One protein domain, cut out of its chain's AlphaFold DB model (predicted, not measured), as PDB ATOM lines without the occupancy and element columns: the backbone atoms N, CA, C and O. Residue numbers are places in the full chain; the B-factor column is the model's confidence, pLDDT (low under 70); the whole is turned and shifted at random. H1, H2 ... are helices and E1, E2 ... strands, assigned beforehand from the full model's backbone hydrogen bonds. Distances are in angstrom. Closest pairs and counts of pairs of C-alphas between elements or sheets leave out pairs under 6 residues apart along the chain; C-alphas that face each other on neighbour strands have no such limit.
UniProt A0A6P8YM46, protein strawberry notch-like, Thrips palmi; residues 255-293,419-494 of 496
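This is residues 255 to 293 and 419 to 494 of the 496 residues of the protein "protein strawberry notch-like" of Thrips palmi (UniProt A0A6P8YM46). One strongly twisted sheet is folded back on itself: the long strands E2, E3 and E4, with E7, make a large leaf, short E1 and E5 face it, and E6 is the hinge. H2 covers the large leaf on the side away from E1 and E5, and H1 packs near the hinge. The 115 printed residues hold, in order, E1 E2 E3 E4 H1 E5 E6 H2 E7; the sheet, E1 E5 E6 E4 E3 E2 E7, is mixed, and the class is mixed, helices and strands. The whole is compact, radius of gyration of the C-alphas 14.1 A, spanning 43 by 35 by 21 A.

E1, residues 255 to 257, begins at C-alpha 255 (-28.890, -42.214, 10.926). E2, 263 to 276, is 36.1 A long and bends by 57 degrees at residue 267; E3, 279 to 291, is 37.9 A. E4 is 419 to 427, 24.9 A; H1 430 to 442, 18.6 A; E5 452 to 456; E6 464 to 470; H2 475 to 484. E7, 486 to 493, ends at C-alpha 493 (-21.714, -58.341, 26.937).

E1 and E5 are parallel, N 257 to O 454 2.9 A. The other neighbours are antiparallel: E5 and E6, a hairpin, N 453 to O 467 2.8 A; E6 and E4, N 468 to O 425 2.8 A; E4 and E3, N 284 to O 426 2.8 A; E3 and E2, a hairpin, N 272 to O 283 2.8 A; E2 and E7, N 271 to O 490 2.8 A. E4, H1 and E5 form a split strand-helix-strand unit, two strands running the same way with E6 between them, its crossover right-handed. H2 is on the sheet, height 8.7 A, along the strands at 21 degrees to E3 on the local plane; its closest C-alphas with E2 are Leu 482 and Phe 272, 6.7 A. H1 is on the sheet, height 7.5 A, slantwise to the strands. With residues 436 to 439 alone H1 only just touches H2, with 3 pairs of C-alphas within 8 A, the closest Ala 436 and Leu 478, 6.7 A, at a steep tilt of 44 degrees, opposite ways. In H1 and H2 every O i to N i+4 pair is within hydrogen-bond range.

The C-alphas farthest apart, Ala 277 and Gly 293, are 45.6 A apart. Residues 294 to 418 are not printed; C-alphas 293 and 419 are 7.3 A apart. No link printed whole is long. Mean pLDDT of the printed part is 76.5, under 70 at residues 260, 276 to 280, 428 to 450 and 458 to 463.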
ATOM      1  N   LEU A 255     -30.315 -42.168  10.612       79.88
ATOM      2  CA  LEU A 255     -28.890 -42.214  10.926       79.88
ATOM      3  C   LEU A 255     -28.308 -43.562  10.498       79.88
ATOM      4  O   LEU A 255     -28.645 -44.600  11.067       79.88
ATOM      5  N   ASP A 256     -27.397 -43.532   9.534       83.00
ATOM      6  CA  ASP A 256     -26.570 -44.684   9.192       83.00
ATOM      7  C   ASP A 256     -25.343 -44.735  10.103       83.00
ATOM      8  O   ASP A 256     -24.637 -43.736  10.255       83.00
ATOM      9  N   LEU A 257     -25.093 -45.901  10.701       85.38
ATOM     10  CA  LEU A 257     -23.896 -46.187  11.491       85.38
ATOM     11  C   LEU A 257     -23.133 -47.345  10.844       85.38
ATOM     12  O   LEU A 257     -23.720 -48.384  10.543       85.38
ATOM     13  N   GLY A 258     -21.833 -47.168  10.616       81.12
ATOM     14  CA  GLY A 258     -20.946 -48.143   9.967       81.12
ATOM     15  C   GLY A 258     -20.923 -48.075   8.438       81.12
ATOM     16  O   GLY A 258     -19.888 -48.363   7.838       81.12
ATOM     17  N   ALA A 259     -22.000 -47.609   7.794       77.12
ATOM     18  CA  ALA A 259     -22.089 -47.508   6.331       77.12
ATOM     19  C   ALA A 259     -20.973 -46.643   5.703       77.12
ATOM     20  O   ALA A 259     -20.474 -46.958   4.626       77.12
ATOM     21  N   SER A 260     -20.534 -45.588   6.398       69.00
ATOM     22  CA  SER A 260     -19.507 -44.640   5.927       69.00
ATOM     23  C   SER A 260     -18.063 -45.043   6.283       69.00
ATOM     24  O   SER A 260     -17.161 -44.205   6.275       69.00
ATOM     25  N   GLY A 261     -17.816 -46.312   6.638       71.25
ATOM     26  CA  GLY A 261     -16.479 -46.809   6.998       71.25
ATOM     27  C   GLY A 261     -15.990 -46.409   8.398       71.25
ATOM     28  O   GLY A 261     -14.774 -46.422   8.651       71.25
ATOM     29  N   GLU A 262     -16.933 -46.051   9.278       80.75
ATOM     30  CA  GLU A 262     -16.777 -46.012  10.740       80.75
ATOM     31  C   GLU A 262     -16.538 -47.434  11.277       80.75
ATOM     32  O   GLU A 262     -17.081 -48.396  10.733       80.75
ATOM     33  N   GLU A 263     -15.780 -47.590  12.364       82.75
ATOM     34  CA  GLU A 263     -15.697 -48.881  13.058       82.75
ATOM     35  C   GLU A 263     -16.853 -49.000  14.058       82.75
ATOM     36  O   GLU A 263     -17.002 -48.173  14.958       82.75
ATOM     37  N   VAL A 264     -17.684 -50.032  13.904       85.88
ATOM     38  CA  VAL A 264     -18.877 -50.260  14.729       85.88
ATOM     39  C   VAL A 264     -18.716 -51.549  15.527       85.88
ATOM     40  O   VAL A 264     -18.539 -52.623  14.955       85.88
ATOM     41  N   LYS A 265     -18.820 -51.446  16.856       87.06
ATOM     42  CA  LYS A 265     -18.790 -52.580  17.791       87.06
ATOM     43  C   LYS A 265     -20.006 -52.564  18.708       87.06
ATOM     44  O   LYS A 265     -20.274 -51.578  19.394       87.06
ATOM     45  N   ILE A 266     -20.724 -53.680  18.770       88.44
ATOM     46  CA  ILE A 266     -21.815 -53.890  19.726       88.44
ATOM     47  C   ILE A 266     -21.195 -54.451  21.010       88.44
ATOM     48  O   ILE A 266     -20.820 -55.617  21.050       88.44
ATOM     49  N   PHE A 267     -21.068 -53.629  22.057       89.62
ATOM     50  CA  PHE A 267     -20.469 -54.045  23.337       89.62
ATOM     51  C   PHE A 267     -21.501 -54.636  24.312       89.62
ATOM     52  O   PHE A 267     -21.144 -55.345  25.257       89.62
ATOM     53  N   LYS A 268     -22.794 -54.357  24.102       91.31
ATOM     54  CA  LYS A 268     -23.889 -54.848  24.948       91.31
ATOM     55  C   LYS A 268     -25.149 -55.124  24.131       91.31
ATOM     56  O   LYS A 268     -25.550 -54.282  23.332       91.31
ATOM     57  N   VAL A 269     -25.848 -56.218  24.428       91.62
ATOM     58  CA  VAL A 269     -27.248 -56.427  24.025       91.62
ATOM     59  C   VAL A 269     -28.071 -56.804  25.254       91.62
ATOM     60  O   VAL A 269     -27.737 -57.735  25.978       91.62
ATOM     61  N   SER A 270     -29.158 -56.073  25.498       91.81
ATOM     62  CA  SER A 270     -30.124 -56.367  26.566       91.81
ATOM     63  C   SER A 270     -31.425 -56.818  25.904       91.81
ATOM     64  O   SER A 270     -32.066 -56.012  25.231       91.81
ATOM     65  N   LYS A 271     -31.783 -58.098  26.032       90.31
ATOM     66  CA  LYS A 271     -32.949 -58.727  25.395       90.31
ATOM     67  C   LYS A 271     -34.079 -58.841  26.418       90.31
ATOM     68  O   LYS A 271     -33.877 -59.386  27.500       90.31
ATOM     69  N   PHE A 272     -35.264 -58.363  26.063       87.31
ATOM     70  CA  PHE A 272     -36.473 -58.367  26.885       87.31
ATOM     71  C   PHE A 272     -37.554 -59.166  26.157       87.31
ATOM     72  O   PHE A 272     -37.939 -58.811  25.042       87.31
ATOM     73  N   GLN A 273     -38.050 -60.240  26.770       85.94
ATOM     74  CA  GLN A 273     -39.199 -60.981  26.251       85.94
ATOM     75  C   GLN A 273     -40.465 -60.506  26.966       85.94
ATOM     76  O   GLN A 273     -40.625 -60.685  28.177       85.94
ATOM     77  N   ARG A 274     -41.384 -59.904  26.210       77.12
ATOM     78  CA  ARG A 274     -42.678 -59.399  26.697       77.12
ATOM     79  C   ARG A 274     -43.805 -60.258  26.132       77.12
ATOM     80  O   ARG A 274     -43.711 -60.754  25.008       77.12
ATOM     81  N   LYS A 275     -44.864 -60.464  26.916       71.44
ATOM     82  CA  LYS A 275     -46.077 -61.140  26.433       71.44
ATOM     83  C   LYS A 275     -46.978 -60.110  25.762       71.44
ATOM     84  O   LYS A 275     -47.157 -59.018  26.286       71.44
ATOM     85  N   HIS A 276     -47.533 -60.470  24.616       65.69
ATOM     86  CA  HIS A 276     -48.461 -59.656  23.840       65.69
ATOM     87  C   HIS A 276     -49.727 -60.469  23.540       65.69
ATOM     88  O   HIS A 276     -49.714 -61.696  23.649       65.69
ATOM     89  N   ALA A 277     -50.809 -59.814  23.112       57.75
ATOM     90  CA  ALA A 277     -52.061 -60.488  22.748       57.75
ATOM     91  C   ALA A 277     -51.886 -61.566  21.654       57.75
ATOM     92  O   ALA A 277     -52.676 -62.500  21.577       57.75
ATOM     93  N   THR A 278     -50.831 -61.446  20.842       55.81
ATOM     94  CA  THR A 278     -50.495 -62.329  19.715       55.81
ATOM     95  C   THR A 278     -49.340 -63.307  20.000       55.81
ATOM     96  O   THR A 278     -48.936 -64.046  19.108       55.81
ATOM     97  N   GLY A 279     -48.783 -63.344  21.222       68.31
ATOM     98  CA  GLY A 279     -47.714 -64.287  21.588       68.31
ATOM     99  C   GLY A 279     -46.618 -63.693  22.477       68.31
ATOM    100  O   GLY A 279     -46.894 -62.983  23.441       68.31
ATOM    101  N   THR A 280     -45.355 -64.008  22.177       67.50
ATOM    102  CA  THR A 280     -44.179 -63.427  22.853       67.50
ATOM    103  C   THR A 280     -43.370 -62.596  21.868       67.50
ATOM    104  O   THR A 280     -42.944 -63.103  20.835       67.50
ATOM    105  N   ALA A 281     -43.140 -61.330  22.211       70.94
ATOM    106  CA  ALA A 281     -42.324 -60.399  21.443       70.94
ATOM    107  C   ALA A 281     -40.943 -60.233  22.094       70.94
ATOM    108  O   ALA A 281     -40.836 -60.124  23.320       70.94
ATOM    109  N   ALA A 282     -39.894 -60.190  21.272       77.12
ATOM    110  CA  ALA A 282     -38.532 -59.898  21.706       77.12
ATOM    111  C   ALA A 282     -38.160 -58.451  21.351       77.12
ATOM    112  O   ALA A 282     -38.252 -58.028  20.197       77.12
ATOM    113  N   VAL A 283     -37.721 -57.708  22.363       85.31
ATOM    114  CA  VAL A 283     -37.313 -56.301  22.288       85.31
ATOM    115  C   VAL A 283     -35.874 -56.182  22.787       85.31
ATOM    116  O   VAL A 283     -35.461 -56.930  23.672       85.31
ATOM    117  N   GLN A 284     -35.075 -55.298  22.194       87.81
ATOM    118  CA  GLN A 284     -33.622 -55.296  22.353       87.81
ATOM    119  C   GLN A 284     -33.068 -53.875  22.533       87.81
ATOM    120  O   GLN A 284     -33.321 -52.988  21.718       87.81
ATOM    121  N   LEU A 285     -32.267 -53.670  23.582       90.94
ATOM    122  CA  LEU A 285     -31.431 -52.479  23.762       90.94
ATOM    123  C   LEU A 285     -29.971 -52.818  23.453       90.94
ATOM    124  O   LEU A 285     -29.306 -53.514  24.229       90.94
ATOM    125  N   TYR A 286     -29.485 -52.291  22.333       90.38
ATOM    126  CA  TYR A 286     -28.107 -52.390  21.868       90.38
ATOM    127  C   TYR A 286     -27.274 -51.233  22.429       90.38
ATOM    128  O   TYR A 286     -27.607 -50.065  22.225       90.38
ATOM    129  N   GLY A 287     -26.181 -51.559  23.116       91.88
ATOM    130  CA  GLY A 287     -25.101 -50.631  23.436       91.88
ATOM    131  C   GLY A 287     -24.018 -50.737  22.370       91.88
ATOM    132  O   GLY A 287     -23.396 -51.792  22.222       91.88
ATOM    133  N   VAL A 288     -23.807 -49.651  21.628       90.56
ATOM    134  CA  VAL A 288     -22.912 -49.602  20.466       90.56
ATOM    135  C   VAL A 288     -21.802 -48.582  20.688       90.56
ATOM    136  O   VAL A 288     -22.069 -47.439  21.061       90.56
ATOM    137  N   HIS A 289     -20.565 -48.990  20.422       89.00
ATOM    138  CA  HIS A 289     -19.442 -48.100  20.164       89.00
ATOM    139  C   HIS A 289     -19.350 -47.833  18.663       89.00
ATOM    140  O   HIS A 289     -19.267 -48.768  17.869       89.00
ATOM    141  N   VAL A 290     -19.344 -46.555  18.291       87.31
ATOM    142  CA  VAL A 290     -19.039 -46.099  16.931       87.31
ATOM    143  C   VAL A 290     -17.763 -45.282  17.010       87.31
ATOM    144  O   VAL A 290     -17.748 -44.234  17.660       87.31
ATOM    145  N   ASP A 291     -16.691 -45.771  16.398       86.56
ATOM    146  CA  ASP A 291     -15.409 -45.082  16.327       86.56
ATOM    147  C   ASP A 291     -15.207 -44.484  14.928       86.56
ATOM    148  O   ASP A 291     -15.108 -45.182  13.915       86.56
ATOM    149  N   ARG A 292     -15.183 -43.151  14.881       84.81
ATOM    150  CA  ARG A 292     -14.953 -42.353  13.668       84.81
ATOM    151  C   ARG A 292     -13.472 -42.094  13.419       84.81
ATOM    152  O   ARG A 292     -13.117 -41.498  12.404       84.81
ATOM    153  N   GLY A 293     -12.598 -42.496  14.339       88.56
ATOM    154  CA  GLY A 293     -11.176 -42.214  14.260       88.56
ATOM    155  C   GLY A 293     -10.511 -42.881  13.055       88.56
ATOM    156  O   GLY A 293     -10.808 -44.018  12.689       88.56
ATOM    157  N   ARG A 419     -14.754 -41.906  19.581       83.25
ATOM    158  CA  ARG A 419     -15.594 -43.041  19.961       83.25
ATOM    159  C   ARG A 419     -16.838 -42.554  20.692       83.25
ATOM    160  O   ARG A 419     -16.769 -42.141  21.849       83.25
ATOM    161  N   VAL A 420     -17.983 -42.641  20.028       83.75
ATOM    162  CA  VAL A 420     -19.289 -42.296  20.595       83.75
ATOM    163  C   VAL A 420     -19.988 -43.570  21.077       83.75
ATOM    164  O   VAL A 420     -19.840 -44.641  20.489       83.75
ATOM    165  N   VAL A 421     -20.745 -43.461  22.172       87.50
ATOM    166  CA  VAL A 421     -21.685 -44.503  22.610       87.50
ATOM    167  C   VAL A 421     -23.076 -44.139  22.112       87.50
ATOM    168  O   VAL A 421     -23.569 -43.051  22.413       87.50
ATOM    169  N   HIS A 422     -23.726 -45.067  21.417       88.94
ATOM    170  CA  HIS A 422     -25.142 -44.978  21.077       88.94
ATOM    171  C   HIS A 422     -25.918 -46.110  21.751       88.94
ATOM    172  O   HIS A 422     -25.467 -47.254  21.788       88.94
ATOM    173  N   THR A 423     -27.094 -45.776  22.289       90.06
ATOM    174  CA  THR A 423     -28.078 -46.771  22.727       90.06
ATOM    175  C   THR A 423     -29.160 -46.855  21.663       90.06
ATOM    176  O   THR A 423     -29.829 -45.858  21.387       90.06
ATOM    177  N   ILE A 424     -29.317 -48.026  21.053       89.19
ATOM    178  CA  ILE A 424     -30.277 -48.256  19.970       89.19
ATOM    179  C   ILE A 424     -31.338 -49.230  20.467       89.19
ATOM    180  O   ILE A 424     -31.031 -50.318  20.954       89.19
ATOM    181  N   PHE A 425     -32.593 -48.819  20.350       87.69
ATOM    182  CA  PHE A 425     -33.757 -49.627  20.674       87.69
ATOM    183  C   PHE A 425     -34.290 -50.288  19.402       87.69
ATOM    184  O   PHE A 425     -34.659 -49.592  18.459       87.69
ATOM    185  N   ALA A 426     -34.326 -51.616  19.367       85.38
ATOM    186  CA  ALA A 426     -34.752 -52.398  18.210       85.38
ATOM    187  C   ALA A 426     -35.609 -53.601  18.639       85.38
ATOM    188  O   ALA A 426     -35.735 -53.914  19.825       85.38
ATOM    189  N   GLY A 427     -36.208 -54.283  17.664       74.94
ATOM    190  CA  GLY A 427     -37.100 -55.420  17.893       74.94
ATOM    191  C   GLY A 427     -38.566 -55.116  17.583       74.94
ATOM    192  O   GLY A 427     -38.971 -53.970  17.365       74.94
ATOM    193  N   TYR A 428     -39.354 -56.186  17.518       62.81
ATOM    194  CA  TYR A 428     -40.677 -56.198  16.904       62.81
ATOM    195  C   TYR A 428     -41.795 -56.046  17.948       62.81
ATOM    196  O   TYR A 428     -42.115 -56.999  18.652       62.81
ATOM    197  N   ALA A 429     -42.390 -54.849  18.025       55.00
ATOM    198  CA  ALA A 429     -43.737 -54.600  18.560       55.00
ATOM    199  C   ALA A 429     -44.140 -53.120  18.353       55.00
ATOM    200  O   ALA A 429     -43.557 -52.256  19.015       55.00
ATOM    201  N   PRO A 430     -45.158 -52.796  17.526       54.75
ATOM    202  CA  PRO A 430     -45.636 -51.417  17.357       54.75
ATOM    203  C   PRO A 430     -46.017 -50.734  18.681       54.75
ATOM    204  O   PRO A 430     -45.602 -49.607  18.930       54.75
ATOM    205  N   GLY A 431     -46.705 -51.442  19.586       56.38
ATOM    206  CA  GLY A 431     -47.093 -50.901  20.895       56.38
ATOM    207  C   GLY A 431     -45.909 -50.517  21.796       56.38
ATOM    208  O   GLY A 431     -45.967 -49.503  22.486       56.38
ATOM    209  N   VAL A 432     -44.791 -51.253  21.745       58.09
ATOM    210  CA  VAL A 432     -43.588 -50.903  22.531       58.09
ATOM    211  C   VAL A 432     -42.824 -49.744  21.884       58.09
ATOM    212  O   VAL A 432     -42.205 -48.938  22.577       58.09
ATOM    213  N   TRP A 433     -42.918 -49.592  20.559       67.69
ATOM    214  CA  TRP A 433     -42.428 -48.391  19.883       67.69
ATOM    215  C   TRP A 433     -43.199 -47.147  20.367       67.69
ATOM    216  O   TRP A 433     -42.550 -46.130  20.605       67.69
ATOM    217  N   THR A 434     -44.513 -47.248  20.615       66.50
ATOM    218  CA  THR A 434     -45.351 -46.189  21.220       66.50
ATOM    219  C   THR A 434     -45.005 -45.900  22.688       66.50
ATOM    220  O   THR A 434     -45.014 -44.745  23.108       66.50
ATOM    221  N   GLU A 435     -44.668 -46.917  23.484       63.88
ATOM    222  CA  GLU A 435     -44.231 -46.748  24.882       63.88
ATOM    223  C   GLU A 435     -42.910 -45.967  24.975       63.88
ATOM    224  O   GLU A 435     -42.800 -44.996  25.731       63.88
ATOM    225  N   ALA A 436     -41.933 -46.332  24.135       64.12
ATOM    226  CA  ALA A 436     -40.699 -45.570  23.982       64.12
ATOM    227  C   ALA A 436     -40.984 -44.121  23.544       64.12
ATOM    228  O   ALA A 436     -40.368 -43.196  24.071       64.12
ATOM    229  N   ASP A 437     -41.960 -43.903  22.657       67.12
ATOM    230  CA  ASP A 437     -42.352 -42.562  22.207       67.12
ATOM    231  C   ASP A 437     -43.012 -41.738  23.314       67.12
ATOM    232  O   ASP A 437     -42.733 -40.545  23.429       67.12
ATOM    233  N   GLY A 438     -43.818 -42.350  24.181       66.69
ATOM    234  CA  GLY A 438     -44.355 -41.692  25.375       66.69
ATOM    235  C   GLY A 438     -43.242 -41.183  26.297       66.69
ATOM    236  O   GLY A 438     -43.239 -40.014  26.689       66.69
ATOM    237  N   LEU A 439     -42.247 -42.030  26.580       65.44
ATOM    238  CA  LEU A 439     -41.084 -41.658  27.389       65.44
ATOM    239  C   LEU A 439     -40.247 -40.552  26.724       65.44
ATOM    240  O   LEU A 439     -39.936 -39.553  27.375       65.44
ATOM    241  N   LEU A 440     -39.926 -40.691  25.433       65.31
ATOM    242  CA  LEU A 440     -39.126 -39.719  24.678       65.31
ATOM    243  C   LEU A 440     -39.821 -38.355  24.569       65.31
ATOM    244  O   LEU A 440     -39.176 -37.333  24.799       65.31
ATOM    245  N   ASN A 441     -41.128 -38.326  24.294       63.00
ATOM    246  CA  ASN A 441     -41.904 -37.086  24.200       63.00
ATOM    247  C   ASN A 441     -42.114 -36.413  25.569       63.00
ATOM    248  O   ASN A 441     -42.196 -35.187  25.633       63.00
ATOM    249  N   SER A 442     -42.152 -37.178  26.671       57.44
ATOM    250  CA  SER A 442     -42.178 -36.606  28.029       57.44
ATOM    251  C   SER A 442     -40.885 -35.847  28.362       57.44
ATOM    252  O   SER A 442     -40.915 -34.786  28.992       57.44
ATOM    253  N   THR A 443     -39.738 -36.339  27.879       53.19
ATOM    254  CA  THR A 443     -38.459 -35.635  27.965       53.19
ATOM    255  C   THR A 443     -38.387 -34.551  26.893       53.19
ATOM    256  O   THR A 443     -37.849 -34.774  25.813       53.19
ATOM    257  N   ASN A 444     -38.920 -33.364  27.207       43.09
ATOM    258  CA  ASN A 444     -39.044 -32.206  26.309       43.09
ATOM    259  C   ASN A 444     -37.677 -31.560  25.952       43.09
ATOM    260  O   ASN A 444     -37.362 -30.425  26.309       43.09
ATOM    261  N   ILE A 445     -36.822 -32.330  25.276       51.78
ATOM    262  CA  ILE A 445     -35.476 -31.964  24.832       51.78
ATOM    263  C   ILE A 445     -35.615 -31.248  23.487       51.78
ATOM    264  O   ILE A 445     -35.591 -31.873  22.424       51.78
ATOM    265  N   HIS A 446     -35.782 -29.923  23.547       37.66
ATOM    266  CA  HIS A 446     -35.975 -29.048  22.387       37.66
ATOM    267  C   HIS A 446     -35.121 -29.451  21.169       37.66
ATOM    268  O   HIS A 446     -33.891 -29.418  21.207       37.66
ATOM    269  N   GLY A 447     -35.792 -29.804  20.070       43.16
ATOM    270  CA  GLY A 447     -35.174 -30.079  18.770       43.16
ATOM    271  C   GLY A 447     -34.721 -31.523  18.524       43.16
ATOM    272  O   GLY A 447     -34.534 -31.880  17.364       43.16
ATOM    273  N   LYS A 448     -34.604 -32.387  19.544       50.12
ATOM    274  CA  LYS A 448     -34.310 -33.815  19.323       50.12
ATOM    275  C   LYS A 448     -35.590 -34.618  19.119       50.12
ATOM    276  O   LYS A 448     -36.052 -35.312  20.021       50.12
ATOM    277  N   ARG A 449     -36.134 -34.551  17.898       52.25
ATOM    278  CA  ARG A 449     -37.037 -35.604  17.417       52.25
ATOM    279  C   ARG A 449     -36.300 -36.943  17.421       52.25
ATOM    280  O   ARG A 449     -35.082 -37.005  17.261       52.25
ATOM    281  N   MET A 450     -37.067 -38.000  17.633       62.06
ATOM    282  CA  MET A 450     -36.597 -39.371  17.548       62.06
ATOM    283  C   MET A 450     -36.061 -39.676  16.147       62.06
ATOM    284  O   MET A 450     -36.765 -39.467  15.163       62.06
ATOM    285  N   GLN A 451     -34.847 -40.218  16.082       72.88
ATOM    286  CA  GLN A 451     -34.179 -40.585  14.836       72.88
ATOM    287  C   GLN A 451     -34.196 -42.109  14.658       72.88
ATOM    288  O   GLN A 451     -33.936 -42.851  15.614       72.88
ATOM    289  N   ILE A 452     -34.492 -42.572  13.444       79.62
ATOM    290  CA  ILE A 452     -34.349 -43.981  13.060       79.62
ATOM    291  C   ILE A 452     -32.863 -44.259  12.826       79.62
ATOM    292  O   ILE A 452     -32.146 -43.406  12.312       79.62
ATOM    293  N   VAL A 453     -32.387 -45.442  13.198       82.94
ATOM    294  CA  VAL A 453     -30.993 -45.862  13.020       82.94
ATOM    295  C   VAL A 453     -30.940 -47.123  12.169       82.94
ATOM    296  O   VAL A 453     -31.671 -48.076  12.448       82.94
ATOM    297  N   ARG A 454     -30.045 -47.145  11.176       85.50
ATOM    298  CA  ARG A 454     -29.592 -48.363  10.493       85.50
ATOM    299  C   ARG A 454     -28.159 -48.642  10.936       85.50
ATOM    300  O   ARG A 454     -27.234 -47.898  10.618       85.50
ATOM    301  N   LEU A 455     -27.997 -49.685  11.737       85.12
ATOM    302  CA  LEU A 455     -26.730 -50.107  12.318       85.12
ATOM    303  C   LEU A 455     -26.144 -51.232  11.467       85.12
ATOM    304  O   LEU A 455     -26.648 -52.352  11.520       85.12
ATOM    305  N   HIS A 456     -25.083 -50.946  10.716       83.19
ATOM    306  CA  HIS A 456     -24.343 -51.957   9.967       83.19
ATOM    307  C   HIS A 456     -23.352 -52.666  10.901       83.19
ATOM    308  O   HIS A 456     -22.467 -52.031  11.479       83.19
ATOM    309  N   SER A 457     -23.511 -53.979  11.061       71.00
ATOM    310  CA  SER A 457     -22.710 -54.827  11.944       71.00
ATOM    311  C   SER A 457     -21.934 -55.851  11.120       71.00
ATOM    312  O   SER A 457     -22.447 -56.904  10.763       71.00
ATOM    313  N   PHE A 458     -20.663 -55.564  10.836       60.88
ATOM    314  CA  PHE A 458     -19.826 -56.375   9.938       60.88
ATOM    315  C   PHE A 458     -19.476 -57.791  10.451       60.88
ATOM    316  O   PHE A 458     -18.736 -58.500   9.779       60.88
ATOM    317  N   ASN A 459     -19.939 -58.192  11.645       60.94
ATOM    318  CA  ASN A 459     -19.561 -59.452  12.304       60.94
ATOM    319  C   ASN A 459     -20.710 -60.134  13.089       60.94
ATOM    320  O   ASN A 459     -20.436 -61.009  13.910       60.94
ATOM    321  N   GLN A 460     -21.976 -59.728  12.920       58.66
ATOM    322  CA  GLN A 460     -23.120 -60.361  13.601       58.66
ATOM    323  C   GLN A 460     -24.342 -60.399  12.681       58.66
ATOM    324  O   GLN A 460     -24.728 -59.357  12.161       58.66
ATOM    325  N   GLU A 461     -24.988 -61.561  12.546       53.66
ATOM    326  CA  GLU A 461     -26.290 -61.652  11.876       53.66
ATOM    327  C   GLU A 461     -27.400 -61.028  12.755       53.66
ATOM    328  O   GLU A 461     -27.460 -61.318  13.956       53.66
ATOM    329  N   PRO A 462     -28.327 -60.229  12.189       57.53
ATOM    330  CA  PRO A 462     -28.340 -59.736  10.811       57.53
ATOM    331  C   PRO A 462     -27.372 -58.556  10.606       57.53
ATOM    332  O   PRO A 462     -27.307 -57.654  11.439       57.53
ATOM    333  N   ASP A 463     -26.727 -58.508   9.435       65.69
ATOM    334  CA  ASP A 463     -25.738 -57.485   9.040       65.69
ATOM    335  C   ASP A 463     -26.221 -56.030   9.196       65.69
ATOM    336  O   ASP A 463     -25.412 -55.104   9.280       65.69
ATOM    337  N   ILE A 464     -27.543 -55.812   9.204       77.06
ATOM    338  CA  ILE A 464     -28.183 -54.514   9.428       77.06
ATOM    339  C   ILE A 464     -29.265 -54.655  10.502       77.06
ATOM    340  O   ILE A 464     -30.268 -55.344  10.313       77.06
ATOM    341  N   ILE A 465     -29.102 -53.922  11.602       82.50
ATOM    342  CA  ILE A 465     -30.100 -53.785  12.669       82.50
ATOM    343  C   ILE A 465     -30.809 -52.434  12.510       82.50
ATOM    344  O   ILE A 465     -30.162 -51.387  12.454       82.50
ATOM    345  N   ILE A 466     -32.144 -52.441  12.456       82.06
ATOM    346  CA  ILE A 466     -32.968 -51.227  12.352       82.06
ATOM    347  C   ILE A 466     -33.609 -50.924  13.711       82.06
ATOM    348  O   ILE A 466     -34.206 -51.805  14.332       82.06
ATOM    349  N   GLY A 467     -33.511 -49.675  14.171       83.00
ATOM    350  CA  GLY A 467     -34.041 -49.260  15.471       83.00
ATOM    351  C   GLY A 467     -34.239 -47.751  15.630       83.00
ATOM    352  O   GLY A 467     -34.202 -46.997  14.663       83.00
ATOM    353  N   LYS A 468     -34.443 -47.313  16.874       82.94
ATOM    354  CA  LYS A 468     -34.581 -45.913  17.310       82.94
ATOM    355  C   LYS A 468     -33.374 -45.501  18.155       82.94
ATOM    356  O   LYS A 468     -32.955 -46.259  19.032       82.94
ATOM    357  N   LEU A 469     -32.842 -44.295  17.948       84.50
ATOM    358  CA  LEU A 469     -31.782 -43.739  18.798       84.50
ATOM    359  C   LEU A 469     -32.360 -43.254  20.136       84.50
ATOM    360  O   LEU A 469     -33.184 -42.341  20.160       84.50
ATOM    361  N   ILE A 470     -31.892 -43.816  21.253       85.25
ATOM    362  CA  ILE A 470     -32.328 -43.428  22.601       85.25
ATOM    363  C   ILE A 470     -31.314 -42.453  23.226       85.25
ATOM    364  O   ILE A 470     -30.138 -42.802  23.351       85.25
ATOM    365  N   PRO A 471     -31.727 -41.245  23.662       83.19
ATOM    366  CA  PRO A 471     -30.853 -40.316  24.380       83.19
ATOM    367  C   PRO A 471     -30.430 -40.860  25.751       83.19
ATOM    368  O   PRO A 471     -31.276 -41.356  26.494       83.19
ATOM    369  N   ASP A 472     -29.160 -40.668  26.136       82.19
ATOM    370  CA  ASP A 472     -28.568 -41.086  27.427       82.19
ATOM    371  C   ASP A 472     -29.442 -40.797  28.665       82.19
ATOM    372  O   ASP A 472     -29.445 -41.572  29.621       82.19
ATOM    373  N   SER A 473     -30.192 -39.688  28.657       81.69
ATOM    374  CA  SER A 473     -31.125 -39.298  29.723       81.69
ATOM    375  C   SER A 473     -32.268 -40.291  29.931       81.69
ATOM    376  O   SER A 473     -32.702 -40.503  31.060       81.69
ATOM    377  N   SER A 474     -32.756 -40.883  28.843       82.19
ATOM    378  CA  SER A 474     -33.994 -41.663  28.794       82.19
ATOM    379  C   SER A 474     -33.724 -43.173  28.818       82.19
ATOM    380  O   SER A 474     -34.625 -43.948  29.131       82.19
ATOM    381  N   VAL A 475     -32.471 -43.599  28.579       85.62
ATOM    382  CA  VAL A 475     -32.034 -45.011  28.618       85.62
ATOM    383  C   VAL A 475     -32.412 -45.699  29.930       85.62
ATOM    384  O   VAL A 475     -32.876 -46.835  29.899       85.62
ATOM    385  N   LYS A 476     -32.242 -45.033  31.082       87.50
ATOM    386  CA  LYS A 476     -32.563 -45.627  32.393       87.50
ATOM    387  C   LYS A 476     -34.059 -45.900  32.547       87.50
ATOM    388  O   LYS A 476     -34.429 -47.030  32.843       87.50
ATOM    389  N   SER A 477     -34.897 -44.895  32.295       85.06
ATOM    390  CA  SER A 477     -36.357 -45.007  32.412       85.06
ATOM    391  C   SER A 477     -36.930 -46.030  31.430       85.06
ATOM    392  O   SER A 477     -37.768 -46.839  31.813       85.06
ATOM    393  N   LEU A 478     -36.426 -46.051  30.190       84.25
ATOM    394  CA  LEU A 478     -36.802 -47.054  29.194       84.25
ATOM    395  C   LEU A 478     -36.354 -48.463  29.610       84.25
ATOM    396  O   LEU A 478     -37.130 -49.400  29.490       84.25
ATOM    397  N   THR A 479     -35.137 -48.626  30.140       87.56
ATOM    398  CA  THR A 479     -34.671 -49.933  30.645       87.56
ATOM    399  C   THR A 479     -35.570 -50.437  31.774       87.56
ATOM    400  O   THR A 479     -35.915 -51.612  31.769       87.56
ATOM    401  N   GLN A 480     -35.987 -49.566  32.700       87.38
ATOM    402  CA  GLN A 480     -36.890 -49.935  33.792       87.38
ATOM    403  C   GLN A 480     -38.281 -50.346  33.277       87.38
ATOM    404  O   GLN A 480     -38.746 -51.428  33.619       87.38
ATOM    405  N   ALA A 481     -38.912 -49.552  32.405       82.75
ATOM    406  CA  ALA A 481     -40.225 -49.889  31.838       82.75
ATOM    407  C   ALA A 481     -40.196 -51.221  31.055       82.75
ATOM    408  O   ALA A 481     -41.057 -52.083  31.230       82.75
ATOM    409  N   LEU A 482     -39.130 -51.453  30.278       83.06
ATOM    410  CA  LEU A 482     -38.901 -52.725  29.587       83.06
ATOM    411  C   LEU A 482     -38.630 -53.904  30.536       83.06
ATOM    412  O   LEU A 482     -38.817 -55.043  30.115       83.06
ATOM    413  N   GLN A 483     -38.183 -53.667  31.773       85.19
ATOM    414  CA  GLN A 483     -38.002 -54.702  32.798       85.19
ATOM    415  C   GLN A 483     -39.308 -55.035  33.526       85.19
ATOM    416  O   GLN A 483     -39.555 -56.210  33.778       85.19
ATOM    417  N   GLU A 484     -40.134 -54.035  33.841       82.31
ATOM    418  CA  GLU A 484     -41.389 -54.211  34.589       82.31
ATOM    419  C   GLU A 484     -42.392 -55.109  33.839       82.31
ATOM    420  O   GLU A 484     -43.013 -55.978  34.452       82.31
ATOM    421  N   ASP A 485     -42.458 -54.995  32.507       73.88
ATOM    422  CA  ASP A 485     -43.324 -55.819  31.647       73.88
ATOM    423  C   ASP A 485     -42.633 -57.061  31.029       73.88
ATOM    424  O   ASP A 485     -43.253 -57.817  30.266       73.88
ATOM    425  N   ALA A 486     -41.346 -57.302  31.311       80.56
ATOM    426  CA  ALA A 486     -40.623 -58.463  30.786       80.56
ATOM    427  C   ALA A 486     -40.771 -59.695  31.687       80.56
ATOM    428  O   ALA A 486     -40.438 -59.683  32.868       80.56
ATOM    429  N   HIS A 487     -41.167 -60.822  31.092       81.69
ATOM    430  CA  HIS A 487     -41.227 -62.109  31.799       81.69
ATOM    431  C   HIS A 487     -39.908 -62.898  31.732       81.69
ATOM    432  O   HIS A 487     -39.746 -63.891  32.439       81.69
ATOM    433  N   LYS A 488     -38.971 -62.464  30.878       84.69
ATOM    434  CA  LYS A 488     -37.587 -62.943  30.813       84.69
ATOM    435  C   LYS A 488     -36.693 -61.814  30.295       84.69
ATOM    436  O   LYS A 488     -37.048 -61.140  29.325       84.69
ATOM    437  N   MET A 489     -35.529 -61.640  30.916       86.31
ATOM    438  CA  MET A 489     -34.474 -60.730  30.467       86.31
ATOM    439  C   MET A 489     -33.162 -61.503  30.303       86.31
ATOM    440  O   MET A 489     -32.829 -62.338  31.143       86.31
ATOM    441  N   GLU A 490     -32.411 -61.204  29.246       87.75
ATOM    442  CA  GLU A 490     -31.057 -61.716  29.004       87.75
ATOM    443  C   GLU A 490     -30.123 -60.534  28.709       87.75
ATOM    444  O   GLU A 490     -30.494 -59.611  27.983       87.75
ATOM    445  N   GLU A 491     -28.920 -60.527  29.284       89.25
ATOM    446  CA  GLU A 491     -27.929 -59.465  29.075       89.25
ATOM    447  C   GLU A 491     -26.611 -60.065  28.582       89.25
ATOM    448  O   GLU A 491     -25.884 -60.714  29.333       89.25
ATOM    449  N   GLU A 492     -26.300 -59.814  27.316       87.44
ATOM    450  CA  GLU A 492     -25.054 -60.207  26.665       87.44
ATOM    451  C   GLU A 492     -24.085 -59.022  26.652       87.44
ATOM    452  O   GLU A 492     -24.457 -57.883  26.353       87.44
ATOM    453  N   LYS A 493     -22.823 -59.297  26.990       87.19
ATOM    454  CA  LYS A 493     -21.714 -58.341  26.937       87.19
ATOM    455  C   LYS A 493     -20.614 -58.925  26.077       87.19
ATOM    456  O   LYS A 493     -20.208 -60.067  26.284       87.19
ATOM    457  N   PHE A 494     -20.127 -58.114  25.155       81.25
ATOM    458  CA  PHE A 494     -19.021 -58.444  24.275       81.25
ATOM    459  C   PHE A 494     -17.784 -57.703  24.792       81.25
ATOM    460  O   PHE A 494     -17.893 -56.582  25.290       81.25
TER     461      PHE A 494